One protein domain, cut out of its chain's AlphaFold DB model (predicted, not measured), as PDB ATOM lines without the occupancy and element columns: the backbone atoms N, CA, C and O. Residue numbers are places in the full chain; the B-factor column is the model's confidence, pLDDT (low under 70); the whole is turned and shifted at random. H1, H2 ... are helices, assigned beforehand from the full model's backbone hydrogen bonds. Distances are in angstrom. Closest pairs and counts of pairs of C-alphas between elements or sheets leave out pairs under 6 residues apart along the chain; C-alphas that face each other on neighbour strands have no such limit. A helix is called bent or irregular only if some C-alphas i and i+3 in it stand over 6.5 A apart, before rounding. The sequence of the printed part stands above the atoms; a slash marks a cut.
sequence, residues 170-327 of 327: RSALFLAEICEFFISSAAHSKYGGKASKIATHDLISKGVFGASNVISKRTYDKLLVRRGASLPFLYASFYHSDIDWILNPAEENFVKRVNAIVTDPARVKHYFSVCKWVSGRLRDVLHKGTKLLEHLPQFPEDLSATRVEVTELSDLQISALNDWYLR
ATOM      1  N   ARG A 170      27.265  -1.743  80.136       82.56
ATOM      2  CA  ARG A 170      27.294  -1.025  78.852       82.56
ATOM      3  C   ARG A 170      27.928   0.356  78.971       82.56
ATOM      4  O   ARG A 170      28.761   0.723  78.144       82.56
ATOM      5  N   SER A 171      27.535   1.129  79.978       82.50
ATOM      6  CA  SER A 171      28.088   2.460  80.245       82.50
ATOM      7  C   SER A 171      29.556   2.374  80.644       82.50
ATOM      8  O   SER A 171      30.354   3.237  80.275       82.50
ATOM      9  N   ALA A 172      29.923   1.320  81.366       87.31
ATOM     10  CA  ALA A 172      31.289   1.052  81.765       87.31
ATOM     11  C   ALA A 172      32.178   0.658  80.583       87.31
ATOM     12  O   ALA A 172      33.257   1.233  80.427       87.31
ATOM     13  N   LEU A 173      31.693  -0.228  79.709       88.44
ATOM     14  CA  LEU A 173      32.369  -0.585  78.464       88.44
ATOM     15  C   LEU A 173      32.546   0.647  77.571       88.44
ATOM     16  O   LEU A 173      33.639   0.906  77.085       88.44
ATOM     17  N   PHE A 174      31.509   1.472  77.425       89.06
ATOM     18  CA  PHE A 174      31.597   2.716  76.658       89.06
ATOM     19  C   PHE A 174      32.678   3.673  77.196       89.06
ATOM     20  O   PHE A 174      33.416   4.295  76.432       89.06
ATOM     21  N   LEU A 175      32.811   3.785  78.520       90.56
ATOM     22  CA  LEU A 175      33.890   4.550  79.149       90.56
ATOM     23  C   LEU A 175      35.265   3.899  78.915       90.56
ATOM     24  O   LEU A 175      36.237   4.611  78.653       90.56
ATOM     25  N   ALA A 176      35.354   2.570  78.954       92.12
ATOM     26  CA  ALA A 176      36.573   1.834  78.635       92.12
ATOM     27  C   ALA A 176      37.021   2.074  77.177       92.12
ATOM     28  O   ALA A 176      38.189   2.395  76.956       92.12
ATOM     29  N   GLU A 177      36.099   2.055  76.209       90.38
ATOM     30  CA  GLU A 177      36.368   2.379  74.798       90.38
ATOM     31  C   GLU A 177      36.852   3.832  74.622       90.38
ATOM     32  O   GLU A 177      37.764   4.113  73.840       90.38
ATOM     33  N   ILE A 178      36.276   4.791  75.361       91.56
ATOM     34  CA  ILE A 178      36.758   6.186  75.367       91.56
ATOM     35  C   ILE A 178      38.205   6.256  75.871       91.56
ATOM     36  O   ILE A 178      39.018   7.003  75.319       91.56
ATOM     37  N   CYS A 179      38.533   5.499  76.922       93.44
ATOM     38  CA  CYS A 179      39.891   5.431  77.451       93.44
ATOM     39  C   CYS A 179      40.858   4.830  76.425       93.44
ATOM     40  O   CYS A 179      41.895   5.440  76.155       93.44
ATOM     41  N   GLU A 180      40.483   3.709  75.804       92.06
ATOM     42  CA  GLU A 180      41.228   3.047  74.727       92.06
ATOM     43  C   GLU A 180      41.519   4.016  73.572       92.06
ATOM     44  O   GLU A 180      42.674   4.183  73.164       92.06
ATOM     45  N   PHE A 181      40.499   4.755  73.120       90.44
ATOM     46  CA  PHE A 181      40.660   5.809  72.122       90.44
ATOM     47  C   PHE A 181      41.691   6.854  72.548       90.44
ATOM     48  O   PHE A 181      42.544   7.242  71.750       90.44
ATOM     49  N   PHE A 182      41.636   7.326  73.795       90.56
ATOM     50  CA  PHE A 182      42.568   8.343  74.270       90.56
ATOM     51  C   PHE A 182      44.015   7.872  74.333       90.56
ATOM     52  O   PHE A 182      44.890   8.710  74.153       90.56
ATOM     53  N   ILE A 183      44.279   6.596  74.613       91.06
ATOM     54  CA  ILE A 183      45.649   6.084  74.779       91.06
ATOM     55  C   ILE A 183      46.236   5.470  73.498       91.06
ATOM     56  O   ILE A 183      47.453   5.245  73.436       91.06
ATOM     57  N   SER A 184      45.401   5.230  72.481       87.62
ATOM     58  CA  SER A 184      45.793   4.648  71.196       87.62
ATOM     59  C   SER A 184      46.699   5.562  70.368       87.62
ATOM     60  O   SER A 184      46.430   6.744  70.159       87.62
ATOM     61  N   SER A 185      47.766   4.992  69.802       76.31
ATOM     62  CA  SER A 185      48.697   5.695  68.907       76.31
ATOM     63  C   SER A 185      48.007   6.280  67.667       76.31
ATOM     64  O   SER A 185      48.369   7.375  67.221       76.31
ATOM     65  N   ALA A 186      46.976   5.604  67.148       71.31
ATOM     66  CA  ALA A 186      46.186   6.062  66.010       71.31
ATOM     67  C   ALA A 186      45.531   7.427  66.284       71.31
ATOM     68  O   ALA A 186      45.565   8.300  65.417       71.31
ATOM     69  N   ALA A 187      45.070   7.663  67.518       67.94
ATOM     70  CA  ALA A 187      44.472   8.926  67.959       67.94
ATOM     71  C   ALA A 187      45.467  10.103  68.058       67.94
ATOM     72  O   ALA A 187      45.066  11.234  68.341       67.94
ATOM     73  N   HIS A 188      46.766   9.866  67.844       71.62
ATOM     74  CA  HIS A 188      47.826  10.872  68.000       71.62
ATOM     75  C   HIS A 188      48.689  11.079  66.751       71.62
ATOM     76  O   HIS A 188      49.415  12.071  66.666       71.62
ATOM     77  N   SER A 189      48.645  10.138  65.807       60.38
ATOM     78  CA  SER A 189      49.706   9.932  64.812       60.38
ATOM     79  C   SER A 189      49.793  10.987  63.704       60.38
ATOM     80  O   SER A 189      50.872  11.173  63.145       60.38
ATOM     81  N   LYS A 190      48.703  11.695  63.374       57.03
ATOM     82  CA  LYS A 190      48.626  12.397  62.079       57.03
ATOM     83  C   LYS A 190      48.771  13.933  62.129       57.03
ATOM     84  O   LYS A 190      49.270  14.491  61.159       57.03
ATOM     85  N   TYR A 191      48.432  14.626  63.234       53.09
ATOM     86  CA  TYR A 191      48.389  16.114  63.262       53.09
ATOM     87  C   TYR A 191      48.713  16.794  64.615       53.09
ATOM     88  O   TYR A 191      48.021  17.721  65.029       53.09
ATOM     89  N   GLY A 192      49.773  16.384  65.319       55.75
ATOM     90  CA  GLY A 192      50.286  17.165  66.467       55.75
ATOM     91  C   GLY A 192      50.124  16.537  67.857       55.75
ATOM     92  O   GLY A 192      50.209  17.243  68.862       55.75
ATOM     93  N   GLY A 193      49.958  15.214  67.933       62.94
ATOM     94  CA  GLY A 193      50.469  14.431  69.065       62.94
ATOM     95  C   GLY A 193      49.621  14.362  70.336       62.94
ATOM     96  O   GLY A 193      50.140  13.898  71.348       62.94
ATOM     97  N   LYS A 194      48.349  14.789  70.325       71.75
ATOM     98  CA  LYS A 194      47.449  14.661  71.487       71.75
ATOM     99  C   LYS A 194      46.055  14.189  71.107       71.75
ATOM    100  O   LYS A 194      45.516  14.620  70.090       71.75
ATOM    101  N   ALA A 195      45.455  13.356  71.956       76.81
ATOM    102  CA  ALA A 195      44.052  12.991  71.806       76.81
ATOM    103  C   ALA A 195      43.153  14.213  72.037       76.81
ATOM    104  O   ALA A 195      43.336  14.985  72.986       76.81
ATOM    105  N   SER A 196      42.159  14.380  71.168       78.56
ATOM    106  CA  SER A 196      41.219  15.496  71.214       78.56
ATOM    107  C   SER A 196      39.876  15.045  71.770       78.56
ATOM    108  O   SER A 196      39.189  14.236  71.153       78.56
ATOM    109  N   LYS A 197      39.440  15.659  72.880       82.12
ATOM    110  CA  LYS A 197      38.074  15.478  73.403       82.12
ATOM    111  C   LYS A 197      37.000  15.795  72.358       82.12
ATOM    112  O   LYS A 197      35.935  15.191  72.383       82.12
ATOM    113  N   ILE A 198      37.276  16.753  71.470       83.00
ATOM    114  CA  ILE A 198      36.355  17.161  70.403       83.00
ATOM    115  C   ILE A 198      36.259  16.060  69.347       83.00
ATOM    116  O   ILE A 198      35.156  15.750  68.915       83.00
ATOM    117  N   ALA A 199      37.389  15.450  68.973       83.50
ATOM    118  CA  ALA A 199      37.398  14.337  68.028       83.50
ATOM    119  C   ALA A 199      36.633  13.138  68.599       83.50
ATOM    120  O   ALA A 199      35.747  12.616  67.935       83.50
ATOM    121  N   THR A 200      36.882  12.766  69.859       87.81
ATOM    122  CA  THR A 200      36.137  11.688  70.528       87.81
ATOM    123  C   THR A 200      34.632  11.954  70.522       87.81
ATOM    124  O   THR A 200      33.863  11.078  70.147       87.81
ATOM    125  N   HIS A 201      34.194  13.173  70.869       88.38
ATOM    126  CA  HIS A 201      32.771  13.532  70.841       88.38
ATOM    127  C   HIS A 201      32.156  13.441  69.434       88.38
ATOM    128  O   HIS A 201      31.041  12.935  69.291       88.38
ATOM    129  N   ASP A 202      32.865  13.898  68.399       85.88
ATOM    130  CA  ASP A 202      32.392  13.809  67.012       85.88
ATOM    131  C   ASP A 202      32.249  12.350  66.553       85.88
ATOM    132  O   ASP A 202      31.234  11.981  65.965       85.88
ATOM    133  N   LEU A 203      33.222  11.503  66.891       86.56
ATOM    134  CA  LEU A 203      33.182  10.069  66.602       86.56
ATOM    135  C   LEU A 203      32.028   9.367  67.335       86.56
ATOM    136  O   LEU A 203      31.286   8.607  66.714       86.56
ATOM    137  N   ILE A 204      31.806   9.675  68.617       87.69
ATOM    138  CA  ILE A 204      30.633   9.189  69.367       87.69
ATOM    139  C   ILE A 204      29.337   9.615  68.664       87.69
ATOM    140  O   ILE A 204      28.444   8.801  68.451       87.69
ATOM    141  N   SER A 205      29.249  10.878  68.237       83.44
ATOM    142  CA  SER A 205      28.061  11.415  67.553       83.44
ATOM    143  C   SER A 205      27.788  10.746  66.199       83.44
ATOM    144  O   SER A 205      26.661  10.790  65.713       83.44
ATOM    145  N   LYS A 206      28.806  10.116  65.601       83.19
ATOM    146  CA  LYS A 206      28.718   9.323  64.367       83.19
ATOM    147  C   LYS A 206      28.423   7.837  64.612       83.19
ATOM    148  O   LYS A 206      28.374   7.084  63.645       83.19
ATOM    149  N   GLY A 207      28.236   7.411  65.864       82.06
ATOM    150  CA  GLY A 207      27.962   6.011  66.208       82.06
ATOM    151  C   GLY A 207      29.167   5.086  66.024       82.06
ATOM    152  O   GLY A 207      29.001   3.910  65.730       82.06
ATOM    153  N   VAL A 208      30.382   5.627  66.146       84.38
ATOM    154  CA  VAL A 208      31.638   4.882  65.959       84.38
ATOM    155  C   VAL A 208      32.028   4.073  67.209       84.38
ATOM    156  O   VAL A 208      32.843   3.161  67.121       84.38
ATOM    157  N   PHE A 209      31.456   4.408  68.367       82.44
ATOM    158  CA  PHE A 209      31.633   3.692  69.634       82.44
ATOM    159  C   PHE A 209      30.486   2.692  69.843       82.44
ATOM    160  O   PHE A 209      29.388   2.909  69.327       82.44
ATOM    161  N   GLY A 210      30.729   1.615  70.597       64.88
ATOM    162  CA  GLY A 210      29.831   0.458  70.712       64.88
ATOM    163  C   GLY A 210      28.452   0.771  71.304       64.88
ATOM    164  O   GLY A 210      27.492   0.035  71.075       64.88
ATOM    165  N   ALA A 211      28.310   1.898  72.008       60.16
ATOM    166  CA  ALA A 211      27.016   2.414  72.436       60.16
ATOM    167  C   ALA A 211      26.427   3.364  71.378       60.16
ATOM    168  O   ALA A 211      26.952   4.449  71.136       60.16
ATOM    169  N   SER A 212      25.264   3.012  70.821       54.41
ATOM    170  CA  SER A 212      24.482   3.792  69.839       54.41
ATOM    171  C   SER A 212      23.941   5.139  70.354       54.41
ATOM    172  O   SER A 212      23.018   5.716  69.773       54.41
ATOM    173  N   ASN A 213      24.464   5.642  71.468       61.78
ATOM    174  CA  ASN A 213      23.977   6.843  72.120       61.78
ATOM    175  C   ASN A 213      24.642   8.070  71.498       61.78
ATOM    176  O   ASN A 213      25.754   8.460  71.852       61.78
ATOM    177  N   VAL A 214      23.917   8.725  70.591       71.81
ATOM    178  CA  VAL A 214      24.266  10.077  70.146       71.81
ATOM    179  C   VAL A 214      24.084  11.021  71.334       71.81
ATOM    180  O   VAL A 214      22.973  11.440  71.659       71.81
ATOM    181  N   ILE A 215      25.183  11.352  72.011       81.56
ATOM    182  CA  ILE A 215      25.174  12.273  73.149       81.56
ATOM    183  C   ILE A 215      25.557  13.690  72.720       81.56
ATOM    184  O   ILE A 215      26.454  13.921  71.905       81.56
ATOM    185  N   SER A 216      24.890  14.683  73.313       83.50
ATOM    186  CA  SER A 216      25.259  16.084  73.109       83.50
ATOM    187  C   SER A 216      26.664  16.365  73.658       83.50
ATOM    188  O   SER A 216      27.092  15.741  74.630       83.50
ATOM    189  N   LYS A 217      27.356  17.379  73.120       84.56
ATOM    190  CA  LYS A 217      28.664  17.815  73.647       84.56
ATOM    191  C   LYS A 217      28.605  18.139  75.142       84.56
ATOM    192  O   LYS A 217      29.505  17.788  75.893       84.56
ATOM    193  N   ARG A 218      27.511  18.770  75.588       81.75
ATOM    194  CA  ARG A 218      27.286  19.091  77.004       81.75
ATOM    195  C   ARG A 218      27.178  17.827  77.858       81.75
ATOM    196  O   ARG A 218      27.711  17.805  78.962       81.75
ATOM    197  N   THR A 219      26.480  16.808  77.363       83.00
ATOM    198  CA  THR A 219      26.336  15.511  78.038       83.00
ATOM    199  C   THR A 219      27.679  14.793  78.115       83.00
ATOM    200  O   THR A 219      28.048  14.327  79.185       83.00
ATOM    201  N   TYR A 220      28.443  14.783  77.022       86.06
ATOM    202  CA  TYR A 220      29.788  14.213  76.983       86.06
ATOM    203  C   TYR A 220      30.757  14.909  77.948       86.06
ATOM    204  O   TYR A 220      31.446  14.248  78.721       86.06
ATOM    205  N   ASP A 221      30.771  16.245  77.965       83.81
ATOM    206  CA  ASP A 221      31.606  16.995  78.903       83.81
ATOM    207  C   ASP A 221      31.235  16.638  80.350       83.81
ATOM    208  O   ASP A 221      32.124  16.306  81.130       83.81
ATOM    209  N   LYS A 222      29.933  16.620  80.690       82.31
ATOM    210  CA  LYS A 222      29.427  16.195  82.010       82.31
ATOM    211  C   LYS A 222      29.811  14.758  82.364       82.31
ATOM    212  O   LYS A 222      30.155  14.501  83.513       82.31
ATOM    213  N   LEU A 223      29.764  13.841  81.401       84.62
ATOM    214  CA  LEU A 223      30.188  12.456  81.590       84.62
ATOM    215  C   LEU A 223      31.666  12.399  81.992       84.62
ATOM    216  O   LEU A 223      31.996  11.806  83.016       84.62
ATOM    217  N   LEU A 224      32.541  13.081  81.247       85.31
ATOM    218  CA  LEU A 224      33.971  13.132  81.560       85.31
ATOM    219  C   LEU A 224      34.273  13.839  82.884       85.31
ATOM    220  O   LEU A 224      35.239  13.474  83.542       85.31
ATOM    221  N   VAL A 225      33.483  14.842  83.274       80.88
ATOM    222  CA  VAL A 225      33.589  15.456  84.608       80.88
ATOM    223  C   VAL A 225      33.326  14.404  85.679       80.88
ATOM    224  O   VAL A 225      34.148  14.174  86.554       80.88
ATOM    225  N   ARG A 226      32.172  13.743  85.583       81.81
ATOM    226  CA  ARG A 226      31.639  12.879  86.637       81.81
ATOM    227  C   ARG A 226      32.335  11.532  86.743       81.81
ATOM    228  O   ARG A 226      32.365  10.963  87.827       81.81
ATOM    229  N   ARG A 227      32.805  10.994  85.615       85.94
ATOM    230  CA  ARG A 227      33.307   9.616  85.481       85.94
ATOM    231  C   ARG A 227      34.717   9.534  84.924       85.94
ATOM    232  O   ARG A 227      35.284   8.461  84.815       85.94
ATOM    233  N   GLY A 228      35.301  10.664  84.559       88.38
ATOM    234  CA  GLY A 228      36.620  10.685  83.962       88.38
ATOM    235  C   GLY A 228      37.690   9.991  84.808       88.38
ATOM    236  O   GLY A 228      38.515   9.251  84.276       88.38
ATOM    237  N   ALA A 229      37.635  10.192  86.125       89.62
ATOM    238  CA  ALA A 229      38.571   9.587  87.066       89.62
ATOM    239  C   ALA A 229      38.561   8.046  87.035       89.62
ATOM    240  O   ALA A 229      39.596   7.438  87.296       89.62
ATOM    241  N   SER A 230      37.437   7.415  86.663       91.75
ATOM    242  CA  SER A 230      37.324   5.956  86.589       91.75
ATOM    243  C   SER A 230      37.795   5.355  85.258       91.75
ATOM    244  O   SER A 230      37.956   4.141  85.179       91.75
ATOM    245  N   LEU A 231      38.083   6.162  84.225       93.94
ATOM    246  CA  LEU A 231      38.482   5.669  82.893       93.94
ATOM    247  C   LEU A 231      39.633   4.640  82.911       93.94
ATOM    248  O   LEU A 231      39.463   3.595  82.283       93.94
ATOM    249  N   PRO A 232      40.771   4.864  83.608       95.75
ATOM    250  CA  PRO A 232      41.882   3.904  83.602       95.75
ATOM    251  C   PRO A 232      41.496   2.547  84.192       95.75
ATOM    252  O   PRO A 232      41.974   1.510  83.741       95.75
ATOM    253  N   PHE A 233      40.635   2.584  85.205       95.88
ATOM    254  CA  PHE A 233      40.188   1.437  85.978       95.88
ATOM    255  C   PHE A 233      39.195   0.601  85.173       95.88
ATOM    256  O   PHE A 233      39.386  -0.597  85.003       95.88
ATOM    257  N   LEU A 234      38.209   1.257  84.555       94.75
ATOM    258  CA  LEU A 234      37.264   0.593  83.658       94.75
ATOM    259  C   LEU A 234      37.978  -0.011  82.446       94.75
ATOM    260  O   LEU A 234      37.730  -1.159  82.101       94.75
ATOM    261  N   TYR A 235      38.932   0.707  81.848       95.12
ATOM    262  CA  TYR A 235      39.762   0.146  80.781       95.12
ATOM    263  C   TYR A 235      40.514  -1.114  81.226       95.12
ATOM    264  O   TYR A 235      40.480  -2.130  80.536       95.12
ATOM    265  N   ALA A 236      41.165  -1.080  82.391       95.81
ATOM    266  CA  ALA A 236      41.855  -2.253  82.911       95.81
ATOM    267  C   ALA A 236      40.886  -3.422  83.170       95.81
ATOM    268  O   ALA A 236      41.219  -4.547  82.815       95.81
ATOM    269  N   SER A 237      39.690  -3.163  83.709       94.12
ATOM    270  CA  SER A 237      38.657  -4.182  83.958       94.12
ATOM    271  C   SER A 237      38.081  -4.827  82.705       94.12
ATOM    272  O   SER A 237      37.712  -5.988  82.765       94.12
ATOM    273  N   PHE A 238      37.970  -4.109  81.588       92.12
ATOM    274  CA  PHE A 238      37.398  -4.688  80.367       92.12
ATOM    275  C   PHE A 238      38.437  -5.368  79.475       92.12
ATOM    276  O   PHE A 238      38.107  -6.335  78.791       92.12
ATOM    277  N   TYR A 239      39.680  -4.878  79.466       92.88
ATOM    278  CA  TYR A 239      40.676  -5.312  78.481       92.88
ATOM    279  C   TYR A 239      41.873  -6.068  79.069       92.88
ATOM    280  O   TYR A 239      42.543  -6.786  78.334       92.88
ATOM    281  N   HIS A 240      42.168  -5.917  80.367       94.50
ATOM    282  CA  HIS A 240      43.428  -6.403  80.966       94.50
ATOM    283  C   HIS A 240      43.250  -7.136  82.298       94.50
ATOM    284  O   HIS A 240      44.230  -7.504  82.941       94.50
ATOM    285  N   SER A 241      42.013  -7.327  82.737       92.50
ATOM    286  CA  SER A 241      41.667  -7.944  84.007       92.50
ATOM    287  C   SER A 241      40.288  -8.573  83.888       92.50
ATOM    288  O   SER A 241      39.461  -8.137  83.106       92.50
ATOM    289  N   ASP A 242      40.045  -9.597  84.682       89.44
ATOM    290  CA  ASP A 242      38.753 -10.244  84.885       89.44
ATOM    291  C   ASP A 242      38.134  -9.841  86.240       89.44
ATOM    292  O   ASP A 242      37.196 -10.481  86.719       89.44
ATOM    293  N   ILE A 243      38.702  -8.827  86.914       92.81
ATOM    294  CA  ILE A 243      38.142  -8.275  88.152       92.81
ATOM    295  C   ILE A 243      36.959  -7.369  87.806       92.81
ATOM    296  O   ILE A 243      37.123  -6.303  87.200       92.81
ATOM    297  N   ASP A 244      35.782  -7.788  88.260       88.38
ATOM    298  CA  ASP A 244      34.547  -7.021  88.178       88.38
ATOM    299  C   ASP A 244      34.412  -6.115  89.411       88.38
ATOM    300  O   ASP A 244      34.135  -6.580  90.516       88.38
ATOM    301  N   TRP A 245      34.647  -4.816  89.222       90.44
ATOM    302  CA  TRP A 245      34.487  -3.799  90.267       90.44
ATOM    303  C   TRP A 245      33.086  -3.167  90.282       90.44
ATOM    304  O   TRP A 245      32.808  -2.314  91.127       90.44
ATOM    305  N   ILE A 246      32.204  -3.560  89.357       82.19
ATOM    306  CA  ILE A 246      30.859  -2.996  89.172       82.19
ATOM    307  C   ILE A 246      29.829  -3.911  89.851       82.19
ATOM    308  O   ILE A 246      28.799  -4.262  89.285       82.19
ATOM    309  N   LEU A 247      30.128  -4.340  91.079       76.81
ATOM    310  CA  LEU A 247      29.261  -5.265  91.809       76.81
ATOM    311  C   LEU A 247      28.135  -4.515  92.512       76.81
ATOM    312  O   LEU A 247      28.338  -3.437  93.081       76.81
ATOM    313  N   ASN A 248      26.962  -5.134  92.525       79.75
ATOM    314  CA  ASN A 248      25.798  -4.656  93.249       79.75
ATOM    315  C   ASN A 248      25.604  -5.502  94.523       79.75
ATOM    316  O   ASN A 248      25.493  -6.723  94.412       79.75
ATOM    317  N   PRO A 249      25.515  -4.895  95.724       76.44
ATOM    318  CA  PRO A 249      25.302  -5.631  96.973       76.44
ATOM    319  C   PRO A 249      23.971  -6.398  97.038       76.44
ATOM    320  O   PRO A 249      23.779  -7.195  97.948       76.44
ATOM    321  N   ALA A 250      23.044  -6.166  96.102       76.38
ATOM    322  CA  ALA A 250      21.799  -6.925  95.978       76.38
ATOM    323  C   ALA A 250      21.909  -8.187  95.091       76.38
ATOM    324  O   ALA A 250      20.915  -8.895  94.929       76.38
ATOM    325  N   GLU A 251      23.060  -8.457  94.464       79.69
ATOM    326  CA  GLU A 251      23.267  -9.653  93.634       79.69
ATOM    327  C   GLU A 251      23.489 -10.915  94.481       79.69
ATOM    328  O   GLU A 251      24.267 -10.901  95.425       79.69
ATOM    329  N   GLU A 252      22.900 -12.047  94.074       81.19
ATOM    330  CA  GLU A 252      23.019 -13.348  94.773       81.19
ATOM    331  C   GLU A 252      24.455 -13.899  94.876       81.19
ATOM    332  O   GLU A 252      24.699 -14.885  95.564       81.19
ATOM    333  N   ASN A 253      25.402 -13.341  94.123       86.56
ATOM    334  CA  ASN A 253      26.802 -13.764  94.123       86.56
ATOM    335  C   ASN A 253      27.750 -12.664  94.616       86.56
ATOM    336  O   ASN A 253      28.962 -12.788  94.406       86.56
ATOM    337  N   PHE A 254      27.219 -11.615  95.248       87.38
ATOM    338  CA  PHE A 254      27.979 -10.459  95.705       87.38
ATOM    339  C   PHE A 254      29.148 -10.870  96.606       87.38
ATOM    340  O   PHE A 254      30.304 -10.612  96.258       87.38
ATOM    341  N   VAL A 255      28.883 -11.598  97.698       92.56
ATOM    342  CA  VAL A 255      29.938 -12.042  98.625       92.56
ATOM    343  C   VAL A 255      30.951 -12.944  97.942       92.56
ATOM    344  O   VAL A 255      32.157 -12.756  98.093       92.56
ATOM    345  N   LYS A 256      30.492 -13.887  97.114       93.75
ATOM    346  CA  LYS A 256      31.390 -14.774  96.362       93.75
ATOM    347  C   LYS A 256      32.358 -13.984  95.473       93.75
ATOM    348  O   LYS A 256      33.528 -14.354  95.368       93.75
ATOM    349  N   ARG A 257      31.882 -12.920  94.820       92.12
ATOM    350  CA  ARG A 257      32.702 -12.055  93.960       92.12
ATOM    351  C   ARG A 257      33.657 -11.189  94.780       92.12
ATOM    352  O   ARG A 257      34.834 -11.133  94.433       92.12
ATOM    353  N   VAL A 258      33.205 -10.607  95.893       94.94
ATOM    354  CA  VAL A 258      34.076  -9.865  96.825       94.94
ATOM    355  C   VAL A 258      35.181 -10.775  97.370       94.94
ATOM    356  O   VAL A 258      36.358 -10.430  97.292       94.94
ATOM    357  N   ASN A 259      34.843 -11.987  97.813       95.00
ATOM    358  CA  ASN A 259      35.815 -12.973  98.284       95.00
ATOM    359  C   ASN A 259      36.827 -13.371  97.210       95.00
ATOM    360  O   ASN A 259      38.004 -13.548  97.519       95.00
ATOM    361  N   ALA A 260      36.419 -13.477  95.944       93.81
ATOM    362  CA  ALA A 260      37.349 -13.742  94.846       93.81
ATOM    363  C   ALA A 260      38.389 -12.620  94.663       93.81
ATOM    364  O   ALA A 260      39.510 -12.897  94.242       93.81
ATOM    365  N   ILE A 261      38.042 -11.372  94.999       95.06
ATOM    366  CA  ILE A 261      38.973 -10.233  95.009       95.06
ATOM    367  C   ILE A 261      39.869 -10.295  96.254       95.06
ATOM    368  O   ILE A 261      41.092 -10.213  96.146       95.06
ATOM    369  N   VAL A 262      39.272 -10.488  97.435       93.88
ATOM    370  CA  VAL A 262      39.978 -10.513  98.730       93.88
ATOM    371  C   VAL A 262      41.002 -11.649  98.818       93.88
ATOM    372  O   VAL A 262      42.060 -11.495  99.428       93.88
ATOM    373  N   THR A 263      40.716 -12.791  98.193       93.88
ATOM    374  CA  THR A 263      41.567 -13.989  98.255       93.88
ATOM    375  C   THR A 263      42.729 -13.998  97.262       93.88
ATOM    376  O   THR A 263      43.626 -14.829  97.414       93.88
ATOM    377  N   ASP A 264      42.781 -13.061  96.308       95.06
ATOM    378  CA  ASP A 264      43.891 -12.932  95.352       95.06
ATOM    379  C   ASP A 264      44.469 -11.503  95.301       95.06
ATOM    380  O   ASP A 264      44.320 -10.774  94.311       95.06
ATOM    381  N   PRO A 265      45.193 -11.075  96.350       94.00
ATOM    382  CA  PRO A 265      45.750  -9.728  96.387       94.00
ATOM    383  C   PRO A 265      46.841  -9.478  95.334       94.00
ATOM    384  O   PRO A 265      47.097  -8.336  94.955       94.00
ATOM    385  N   ALA A 266      47.497 -10.533  94.839       94.94
ATOM    386  CA  ALA A 266      48.499 -10.410  93.782       94.94
ATOM    387  C   ALA A 266      47.850  -9.964  92.464       94.94
ATOM    388  O   ALA A 266      48.371  -9.072  91.786       94.94
ATOM    389  N   ARG A 267      46.684 -10.533  92.135       95.88
ATOM    390  CA  ARG A 267      45.863 -10.118  90.993       95.88
ATOM    391  C   ARG A 267      45.343  -8.689  91.148       95.88
ATOM    392  O   ARG A 267      45.431  -7.915  90.197       95.88
ATOM    393  N   VAL A 268      44.904  -8.300  92.347       97.00
ATOM    394  CA  VAL A 268      44.502  -6.912  92.650       97.00
ATOM    395  C   VAL A 268      45.663  -5.938  92.426       97.00
ATOM    396  O   VAL A 268      45.522  -4.944  91.711       97.00
ATOM    397  N   LYS A 269      46.850  -6.250  92.952       96.94
ATOM    398  CA  LYS A 269      48.054  -5.436  92.743       96.94
ATOM    399  C   LYS A 269      48.415  -5.307  91.265       96.94
ATOM    400  O   LYS A 269      48.733  -4.210  90.809       96.94
ATOM    401  N   HIS A 270      48.341  -6.402  90.506       97.19
ATOM    402  CA  HIS A 270      48.577  -6.379  89.061       97.19
ATOM    403  C   HIS A 270      47.595  -5.451  88.334       97.19
ATOM    404  O   HIS A 270      48.020  -4.628  87.521       97.19
ATOM    405  N   TYR A 271      46.306  -5.516  88.679       98.00
ATOM    406  CA  TYR A 271      45.286  -4.613  88.150       98.00
ATOM    407  C   TYR A 271      45.645  -3.135  88.394       98.00
ATOM    408  O   TYR A 271      45.649  -2.335  87.452       98.00
ATOM    409  N   PHE A 272      46.046  -2.760  89.613       98.19
ATOM    410  CA  PHE A 272      46.459  -1.381  89.904       98.19
ATOM    411  C   PHE A 272      47.778  -0.985  89.221       98.19
ATOM    412  O   PHE A 272      47.924   0.166  88.802       98.19
ATOM    413  N   SER A 273      48.714  -1.918  89.023       98.19
ATOM    414  CA  SER A 273      49.922  -1.695  88.214       98.19
ATOM    415  C   SER A 273      49.593  -1.338  86.760       98.19
ATOM    416  O   SER A 273      50.237  -0.449  86.190       98.19
ATOM    417  N   VAL A 274      48.589  -1.987  86.160       97.94
ATOM    418  CA  VAL A 274      48.074  -1.634  84.825       97.94
ATOM    419  C   VAL A 274      47.409  -0.257  84.860       97.94
ATOM    420  O   VAL A 274      47.747   0.612  84.053       97.94
ATOM    421  N   CYS A 275      46.536  -0.001  85.839       97.81
ATOM    422  CA  CYS A 275      45.858   1.291  85.995       97.81
ATOM    423  C   CYS A 275      46.846   2.460  86.144       97.81
ATOM    424  O   CYS A 275      46.631   3.530  85.562       97.81
ATOM    425  N   LYS A 276      47.959   2.259  86.866       97.88
ATOM    426  CA  LYS A 276      49.041   3.247  87.007       97.88
ATOM    427  C   LYS A 276      49.675   3.568  85.656       97.88
ATOM    428  O   LYS A 276      49.878   4.742  85.338       97.88
ATOM    429  N   TRP A 277      49.949   2.548  84.840       97.25
ATOM    430  CA  TRP A 277      50.486   2.746  83.492       97.25
ATOM    431  C   TRP A 277      49.507   3.513  82.595       97.25
ATOM    432  O   TRP A 277      49.893   4.508  81.978       97.25
ATOM    433  N   VAL A 278      48.232   3.110  82.573       96.56
ATOM    434  CA  VAL A 278      47.177   3.756  81.768       96.56
ATOM    435  C   VAL A 278      46.985   5.216  82.188       96.56
ATOM    436  O   VAL A 278      46.925   6.107  81.340       96.56
ATOM    437  N   SER A 279      46.974   5.490  83.493       95.75
ATOM    438  CA  SER A 279      46.881   6.852  84.036       95.75
ATOM    439  C   SER A 279      48.074   7.715  83.623       95.75
ATOM    440  O   SER A 279      47.893   8.868  83.229       95.75
ATOM    441  N   GLY A 280      49.289   7.156  83.653       94.25
ATOM    442  CA  GLY A 280      50.487   7.812  83.124       94.25
ATOM    443  C   GLY A 280      50.347   8.131  81.636       94.25
ATOM    444  O   GLY A 280      50.561   9.270  81.219       94.25
ATOM    445  N   ARG A 281      49.867   7.165  80.846       92.56
ATOM    446  CA  ARG A 281      49.650   7.352  79.411       92.56
ATOM    447  C   ARG A 281      48.633   8.452  79.118       92.56
ATOM    448  O   ARG A 281      48.897   9.293  78.263       92.56
ATOM    449  N   LEU A 282      47.518   8.505  79.849       92.19
ATOM    450  CA  LEU A 282      46.528   9.583  79.737       92.19
ATOM    451  C   LEU A 282      47.142  10.960  80.031       92.19
ATOM    452  O   LEU A 282      46.857  11.919  79.310       92.19
ATOM    453  N   ARG A 283      48.004  11.071  81.053       90.62
ATOM    454  CA  ARG A 283      48.711  12.326  81.378       90.62
ATOM    455  C   ARG A 283      49.632  12.784  80.240       90.62
ATOM    456  O   ARG A 283      49.723  13.989  80.000       90.62
ATOM    457  N   ASP A 284      50.256  11.853  79.521       88.31
ATOM    458  CA  ASP A 284      51.146  12.162  78.393       88.31
ATOM    459  C   ASP A 284      50.384  12.631  77.148       88.31
ATOM    460  O   ASP A 284      50.791  13.580  76.468       88.31
ATOM    461  N   VAL A 285      49.274  11.958  76.840       86.69
ATOM    462  CA  VAL A 285      48.569  12.113  75.558       86.69
ATOM    463  C   VAL A 285      47.472  13.168  75.578       86.69
ATOM    464  O   VAL A 285      47.091  13.689  74.527       86.69
ATOM    465  N   LEU A 286      46.952  13.515  76.756       84.56
ATOM    466  CA  LEU A 286      45.930  14.543  76.890       84.56
ATOM    467  C   LEU A 286      46.545  15.942  77.035       84.56
ATOM    468  O   LEU A 286      47.712  16.166  77.378       84.56
ATOM    469  N   HIS A 287      45.746  16.958  76.722       81.31
ATOM    470  CA  HIS A 287      46.164  18.339  76.929       81.31
ATOM    471  C   HIS A 287      46.293  18.638  78.434       81.31
ATOM    472  O   HIS A 287      45.391  18.288  79.183       81.31
ATOM    473  N   LYS A 288      47.349  19.335  78.886       75.69
ATOM    474  CA  LYS A 288      47.609  19.564  80.327       75.69
ATOM    475  C   LYS A 288      46.472  20.298  81.053       75.69
ATOM    476  O   LYS A 288      46.202  19.999  82.199       75.69
ATOM    477  N   GLY A 289      45.779  21.213  80.370       66.06
ATOM    478  CA  GLY A 289      44.599  21.916  80.911       66.06
ATOM    479  C   GLY A 289      43.301  21.095  80.909       66.06
ATOM    480  O   GLY A 289      42.210  21.650  81.003       66.06
ATOM    481  N   THR A 290      43.389  19.786  80.692       76.19
ATOM    482  CA  THR A 290      42.247  18.877  80.710       76.19
ATOM    483  C   THR A 290      41.927  18.534  82.157       76.19
ATOM    484  O   THR A 290      42.637  17.736  82.754       76.19
ATOM    485  N   LYS A 291      40.807  19.053  82.674       75.56
ATOM    486  CA  LYS A 291      40.325  18.787  84.044       75.56
ATOM    487  C   LYS A 291      40.255  17.308  84.438       75.56
ATOM    488  O   LYS A 291      40.386  16.967  85.598       75.56
ATOM    489  N   LEU A 292      40.113  16.410  83.461       79.94
ATOM    490  CA  LEU A 292      40.195  14.963  83.685       79.94
ATOM    491  C   LEU A 292      41.473  14.563  84.443       79.94
ATOM    492  O   LEU A 292      41.413  13.719  85.323       79.94
ATOM    493  N   LEU A 293      42.613  15.177  84.109       80.06
ATOM    494  CA  LEU A 293      43.914  14.854  84.697       80.06
ATOM    495  C   LEU A 293      44.063  15.339  86.145       80.06
ATOM    496  O   LEU A 293      44.922  14.820  86.861       80.06
ATOM    497  N   GLU A 294      43.271  16.335  86.547       79.44
ATOM    498  CA  GLU A 294      43.275  16.909  87.899       79.44
ATOM    499  C   GLU A 294      42.644  15.942  88.909       79.44
ATOM    500  O   GLU A 294      43.025  15.953  90.072       79.44
ATOM    501  N   HIS A 295      41.746  15.064  88.449       81.75
ATOM    502  CA  HIS A 295      40.973  14.150  89.297       81.75
ATOM    503  C   HIS A 295      41.385  12.676  89.162       81.75
ATOM    504  O   HIS A 295      40.732  11.807  89.730       81.75
ATOM    505  N   LEU A 296      42.426  12.363  88.380       88.38
ATOM    506  CA  LEU A 296      42.966  11.001  88.339       88.38
ATOM    507  C   LEU A 296      43.640  10.688  89.684       88.38
ATOM    508  O   LEU A 296      44.565  11.436  90.033       88.38
ATOM    509  N   PRO A 297      43.253   9.593  90.375       89.31
ATOM    510  CA  PRO A 297      43.859   9.209  91.643       89.31
ATOM    511  C   PRO A 297      45.372   9.073  91.543       89.31
ATOM    512  O   PRO A 297      45.929   8.738  90.485       89.31
ATOM    513  N   GLN A 298      46.040   9.327  92.662       91.31
ATOM    514  CA  GLN A 298      47.453   8.999  92.791       91.31
ATOM    515  C   GLN A 298      47.620   7.524  93.145       91.31
ATOM    516  O   GLN A 298      46.781   6.912  93.798       91.31
ATOM    517  N   PHE A 299      48.730   6.958  92.685       95.50
ATOM    518  CA  PHE A 299      49.119   5.592  93.006       95.50
ATOM    519  C   PHE A 299      50.328   5.634  93.940       95.50
ATOM    520  O   PHE A 299      51.148   6.548  93.791       95.50
ATOM    521  N   PRO A 300      50.505   4.631  94.817       95.75
ATOM    522  CA  PRO A 300      51.703   4.513  95.641       95.75
ATOM    523  C   PRO A 300      52.983   4.623  94.807       95.75
ATOM    524  O   PRO A 300      53.064   4.093  93.687       95.75
ATOM    525  N   GLU A 301      53.985   5.336  95.322       93.44
ATOM    526  CA  GLU A 301      55.217   5.629  94.579       93.44
ATOM    527  C   GLU A 301      55.962   4.349  94.185       93.44
ATOM    528  O   GLU A 301      56.391   4.207  93.036       93.44
ATOM    529  N   ASP A 302      56.017   3.388  95.102       94.56
ATOM    530  CA  ASP A 302      56.678   2.091  94.977       94.56
ATOM    531  C   ASP A 302      55.905   1.071  94.122       94.56
ATOM    532  O   ASP A 302      56.433   0.000  93.806       94.56
ATOM    533  N   LEU A 303      54.676   1.386  93.689       97.25
ATOM    534  CA  LEU A 303      53.920   0.513  92.793       97.25
ATOM    535  C   LEU A 303      54.537   0.564  91.397       97.25
ATOM    536  O   LEU A 303      54.517   1.596  90.727       97.25
ATOM    537  N   SER A 304      55.067  -0.550  90.910       96.88
ATOM    538  CA  SER A 304      55.590  -0.600  89.542       96.88
ATOM    539  C   SER A 304      54.446  -0.563  88.529       96.88
ATOM    540  O   SER A 304      53.462  -1.288  88.674       96.88
ATOM    541  N   ALA A 305      54.565   0.283  87.506       97.38
ATOM    542  CA  ALA A 305      53.590   0.355  86.424       97.38
ATOM    543  C   ALA A 305      53.819  -0.795  85.431       97.38
ATOM    544  O   ALA A 305      54.929  -0.953  84.918       97.38
ATOM    545  N   THR A 306      52.774  -1.563  85.122       97.56
ATOM    546  CA  THR A 306      52.841  -2.642  84.129       97.56
ATOM    547  C   THR A 306      52.335  -2.120  82.798       97.56
ATOM    548  O   THR A 306      51.166  -1.768  82.659       97.56
ATOM    549  N   ARG A 307      53.227  -2.067  81.808       95.12
ATOM    550  CA  ARG A 307      52.854  -1.710  80.440       95.12
ATOM    551  C   ARG A 307      51.950  -2.785  79.852       95.12
ATOM    552  O   ARG A 307      52.310  -3.957  79.879       95.12
ATOM    553  N   VAL A 308      50.846  -2.353  79.255       93.31
ATOM    554  CA  VAL A 308      49.941  -3.216  78.496       93.31
ATOM    555  C   VAL A 308      49.947  -2.840  77.022       93.31
ATOM    556  O   VAL A 308      50.291  -1.711  76.650       93.31
ATOM    557  N   GLU A 309      49.606  -3.804  76.176       89.56
ATOM    558  CA  GLU A 309      49.340  -3.537  74.770       89.56
ATOM    559  C   GLU A 309      48.006  -2.795  74.653       89.56
ATOM    560  O   GLU A 309      47.030  -3.123  75.324       89.56
ATOM    561  N   VAL A 310      47.990  -1.735  73.849       86.12
ATOM    562  CA  VAL A 310      46.762  -0.999  73.544       86.12
ATOM    563  C   VAL A 310      46.186  -1.625  72.288       86.12
ATOM    564  O   VAL A 310      46.895  -1.683  71.280       86.12
ATOM    565  N   THR A 311      44.934  -2.074  72.346       78.44
ATOM    566  CA  THR A 311      44.236  -2.610  71.176       78.44
ATOM    567  C   THR A 311      44.262  -1.585  70.046       78.44
ATOM    568  O   THR A 311      44.123  -0.374  70.261       78.44
ATOM    569  N   GLU A 312      44.463  -2.060  68.821       77.81
ATOM    570  CA  GLU A 312      44.299  -1.199  67.660       77.81
ATOM    571  C   GLU A 312      42.840  -0.747  67.565       77.81
ATOM    572  O   GLU A 312      41.915  -1.522  67.810       77.81
ATOM    573  N   LEU A 313      42.636   0.528  67.220       80.38
ATOM    574  CA  LEU A 313      41.292   1.025  66.947       80.38
ATOM    575  C   LEU A 313      40.703   0.239  65.775       80.38
ATOM    576  O   LEU A 313      41.409  -0.073  64.819       80.38
ATOM    577  N   SER A 314      39.401  -0.021  65.818       82.12
ATOM    578  CA  SER A 314      38.695  -0.655  64.705       82.12
ATOM    579  C   SER A 314      38.867   0.134  63.401       82.12
ATOM    580  O   SER A 314      38.999   1.362  63.409       82.12
ATOM    581  N   ASP A 315      38.768  -0.547  62.257       84.06
ATOM    582  CA  ASP A 315      38.817   0.096  60.935       84.06
ATOM    583  C   ASP A 315      37.800   1.241  60.808       84.06
ATOM    584  O   ASP A 315      38.089   2.283  60.214       84.06
ATOM    585  N   LEU A 316      36.623   1.081  61.426       84.25
ATOM    586  CA  LEU A 316      35.592   2.115  61.495       84.25
ATOM    587  C   LEU A 316      36.085   3.356  62.257       84.25
ATOM    588  O   LEU A 316      35.935   4.477  61.768       84.25
ATOM    589  N   GLN A 317      36.699   3.165  63.427       82.12
ATOM    590  CA  GLN A 317      37.289   4.246  64.219       82.12
ATOM    591  C   GLN A 317      38.429   4.937  63.471       82.12
ATOM    592  O   GLN A 317      38.476   6.168  63.429       82.12
ATOM    593  N   ILE A 318      39.317   4.171  62.834       83.25
ATOM    594  CA  ILE A 318      40.441   4.704  62.056       83.25
ATOM    595  C   ILE A 318      39.934   5.507  60.851       83.25
ATOM    596  O   ILE A 318      40.410   6.618  60.602       83.25
ATOM    597  N   SER A 319      38.961   4.980  60.107       83.81
ATOM    598  CA  SER A 319      38.360   5.661  58.955       83.81
ATOM    599  C   SER A 319      37.678   6.962  59.376       83.81
ATOM    600  O   SER A 319      37.981   8.017  58.819       83.81
ATOM    601  N   ALA A 320      36.829   6.921  60.404       83.56
ATOM    602  CA  ALA A 320      36.112   8.099  60.877       83.56
ATOM    603  C   ALA A 320      37.051   9.166  61.471       83.56
ATOM    604  O   ALA A 320      36.797  10.367  61.326       83.56
ATOM    605  N   LEU A 321      38.150   8.746  62.109       82.00
ATOM    606  CA  LEU A 321      39.190   9.642  62.612       82.00
ATOM    607  C   LEU A 321      39.954  10.317  61.464       82.00
ATOM    608  O   LEU A 321      40.198  11.522  61.515       82.00
ATOM    609  N   ASN A 322      40.303   9.570  60.412       82.50
ATOM    610  CA  ASN A 322      40.934  10.133  59.218       82.50
ATOM    611  C   ASN A 322      40.038  11.185  58.550       82.50
ATOM    612  O   ASN A 322      40.524  12.268  58.228       82.50
ATOM    613  N   ASP A 323      38.741  10.902  58.412       81.31
ATOM    614  CA  ASP A 323      37.763  11.849  57.867       81.31
ATOM    615  C   ASP A 323      37.634  13.112  58.719       81.31
ATOM    616  O   ASP A 323      37.452  14.205  58.185       81.31
ATOM    617  N   TRP A 324      37.704  12.976  60.046       82.19
ATOM    618  CA  TRP A 324      37.646  14.120  60.953       82.19
ATOM    619  C   TRP A 324      38.831  15.063  60.751       82.19
ATOM    620  O   TRP A 324      38.642  16.272  60.703       82.19
ATOM    621  N   TYR A 325      40.036  14.517  60.584       77.81
ATOM    622  CA  TYR A 325      41.242  15.320  60.390       77.81
ATOM    623  C   TYR A 325      41.356  15.996  59.017       77.81
ATOM    624  O   TYR A 325      42.153  16.917  58.861       77.81
ATOM    625  N   LEU A 326      40.611  15.529  58.013       75.19
ATOM    626  CA  LEU A 326      40.597  16.126  56.675       75.19
ATOM    627  C   LEU A 326      39.657  17.343  56.560       75.19
ATOM    628  O   LEU A 326      39.642  17.980  55.506       75.19
ATOM    629  N   ARG A 327      38.871  17.646  57.602       68.88
ATOM    630  CA  ARG A 327      37.916  18.769  57.662       68.88
ATOM    631  C   ARG A 327      38.529  20.010  58.301       68.88
ATOM    632  O   ARG A 327      38.187  21.113  57.827       68.88
TER     633      ARG A 327
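What this domain is: This is residues 170 to 327 of the 327 residues of the protein "Helix-turn-helix domain-containing protein" of Notoacmeibacter ruber (UniProt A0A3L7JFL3). The core is made of three helical stretches: H1 and H5 meet near their last residues as a V, H1 with residues 182 to 183 and H5 with residues 278 to 285, and H3b, the second arm of the bent helix H3, packs on both, crossing H1 about perpendicular and H5 at a steep tilt. H4 sits far out at one end of the longest axis, beyond the start of H5, and H7 packs on H2 at the other end; long loops run between the parts. The printed part has 158 residues with seven named helices, H1 to H7 in order, and no named strand: it is all helix. It is compact, with a radius of gyration of the C-alphas of 16.4 A and spans of 52 by 36 by 28 A.

How they stand to each other: H1, residues 170 to 183, is followed by H2, residues 197 to 205, which is close but not clearly touching; the closest C-alphas, of Ile 178 and Thr 200, are 7.4 A apart. H3, residues 217 to 239, was assigned as one helix by its hydrogen bonds but is bent: C-alphas 226 and 229 are 7.7 A apart. Its arms, H3a, residues 217 to 226, and H3b, residues 229 to 239, are about perpendicular at 90 degrees; H3b is itself irregular, with C-alphas 229 and 232 7.4 A apart. H1 and H3b touch, about perpendicular at 83 degrees, closest at the C-alphas of Ala 176 and Tyr 235, 4.2 A. H4, residues 254 to 262, touches no helix. H5, residues 265 to 285, touches H3b with its residues 271 to 279 alone, at a steep tilt of 61 degrees, opposite ways; the closest C-alphas, of Pro 232 and Cys 275, are 5.3 A apart. H1 touches H5 with residues 182 to 183 alone, closest at the C-alphas of Ile 183 and Leu 282, 6.1 A. H6, residues 291 to 294, only just touches H3a, with 3 pairs of C-alphas within 8 A, the closest those of Val 225 and Leu 292, 6.7 A. H7, residues 315 to 325, touches H2 at a steep tilt of 56 degrees, opposite ways; the closest C-alphas, of Leu 203 and Ala 320, are 6.7 A apart. The helix packing is mostly crossed, with no touching pair that has a tilt at a shallow one. Every O i to N i+4 pair is within hydrogen-bond range in H1, H2, H3a, H4, H5 and H7; in H3b 6 of 7 are, and H6 is too short for such a pair.

Where its parts are: H1 begins at C-alpha 170 (27.294, -1.025, 78.852) and measures 20.1 A. H3b measures 17.3 A, and H5, 30.3 A, begins at C-alpha 265 (45.750, -9.728, 96.387). H7, 15.4 A, ends at C-alpha 325 (41.242, 15.320, 60.390).

The domain as a whole: The two C-alphas farthest apart, of Thr 263 and Arg 327, the chain's last residue, are 52.3 A apart. The printed part has no cut. The links H1 to H2, H2 to H3, H3 to H4 and H6 to H7 are long, the last with 20 residues; H4 to H5 and H5 to H6 are tight. The mean pLDDT of the printed part is 85.6; residue 187, residues 189 to 193, residues 210 to 213, residue 289 and residue 327 are under 70.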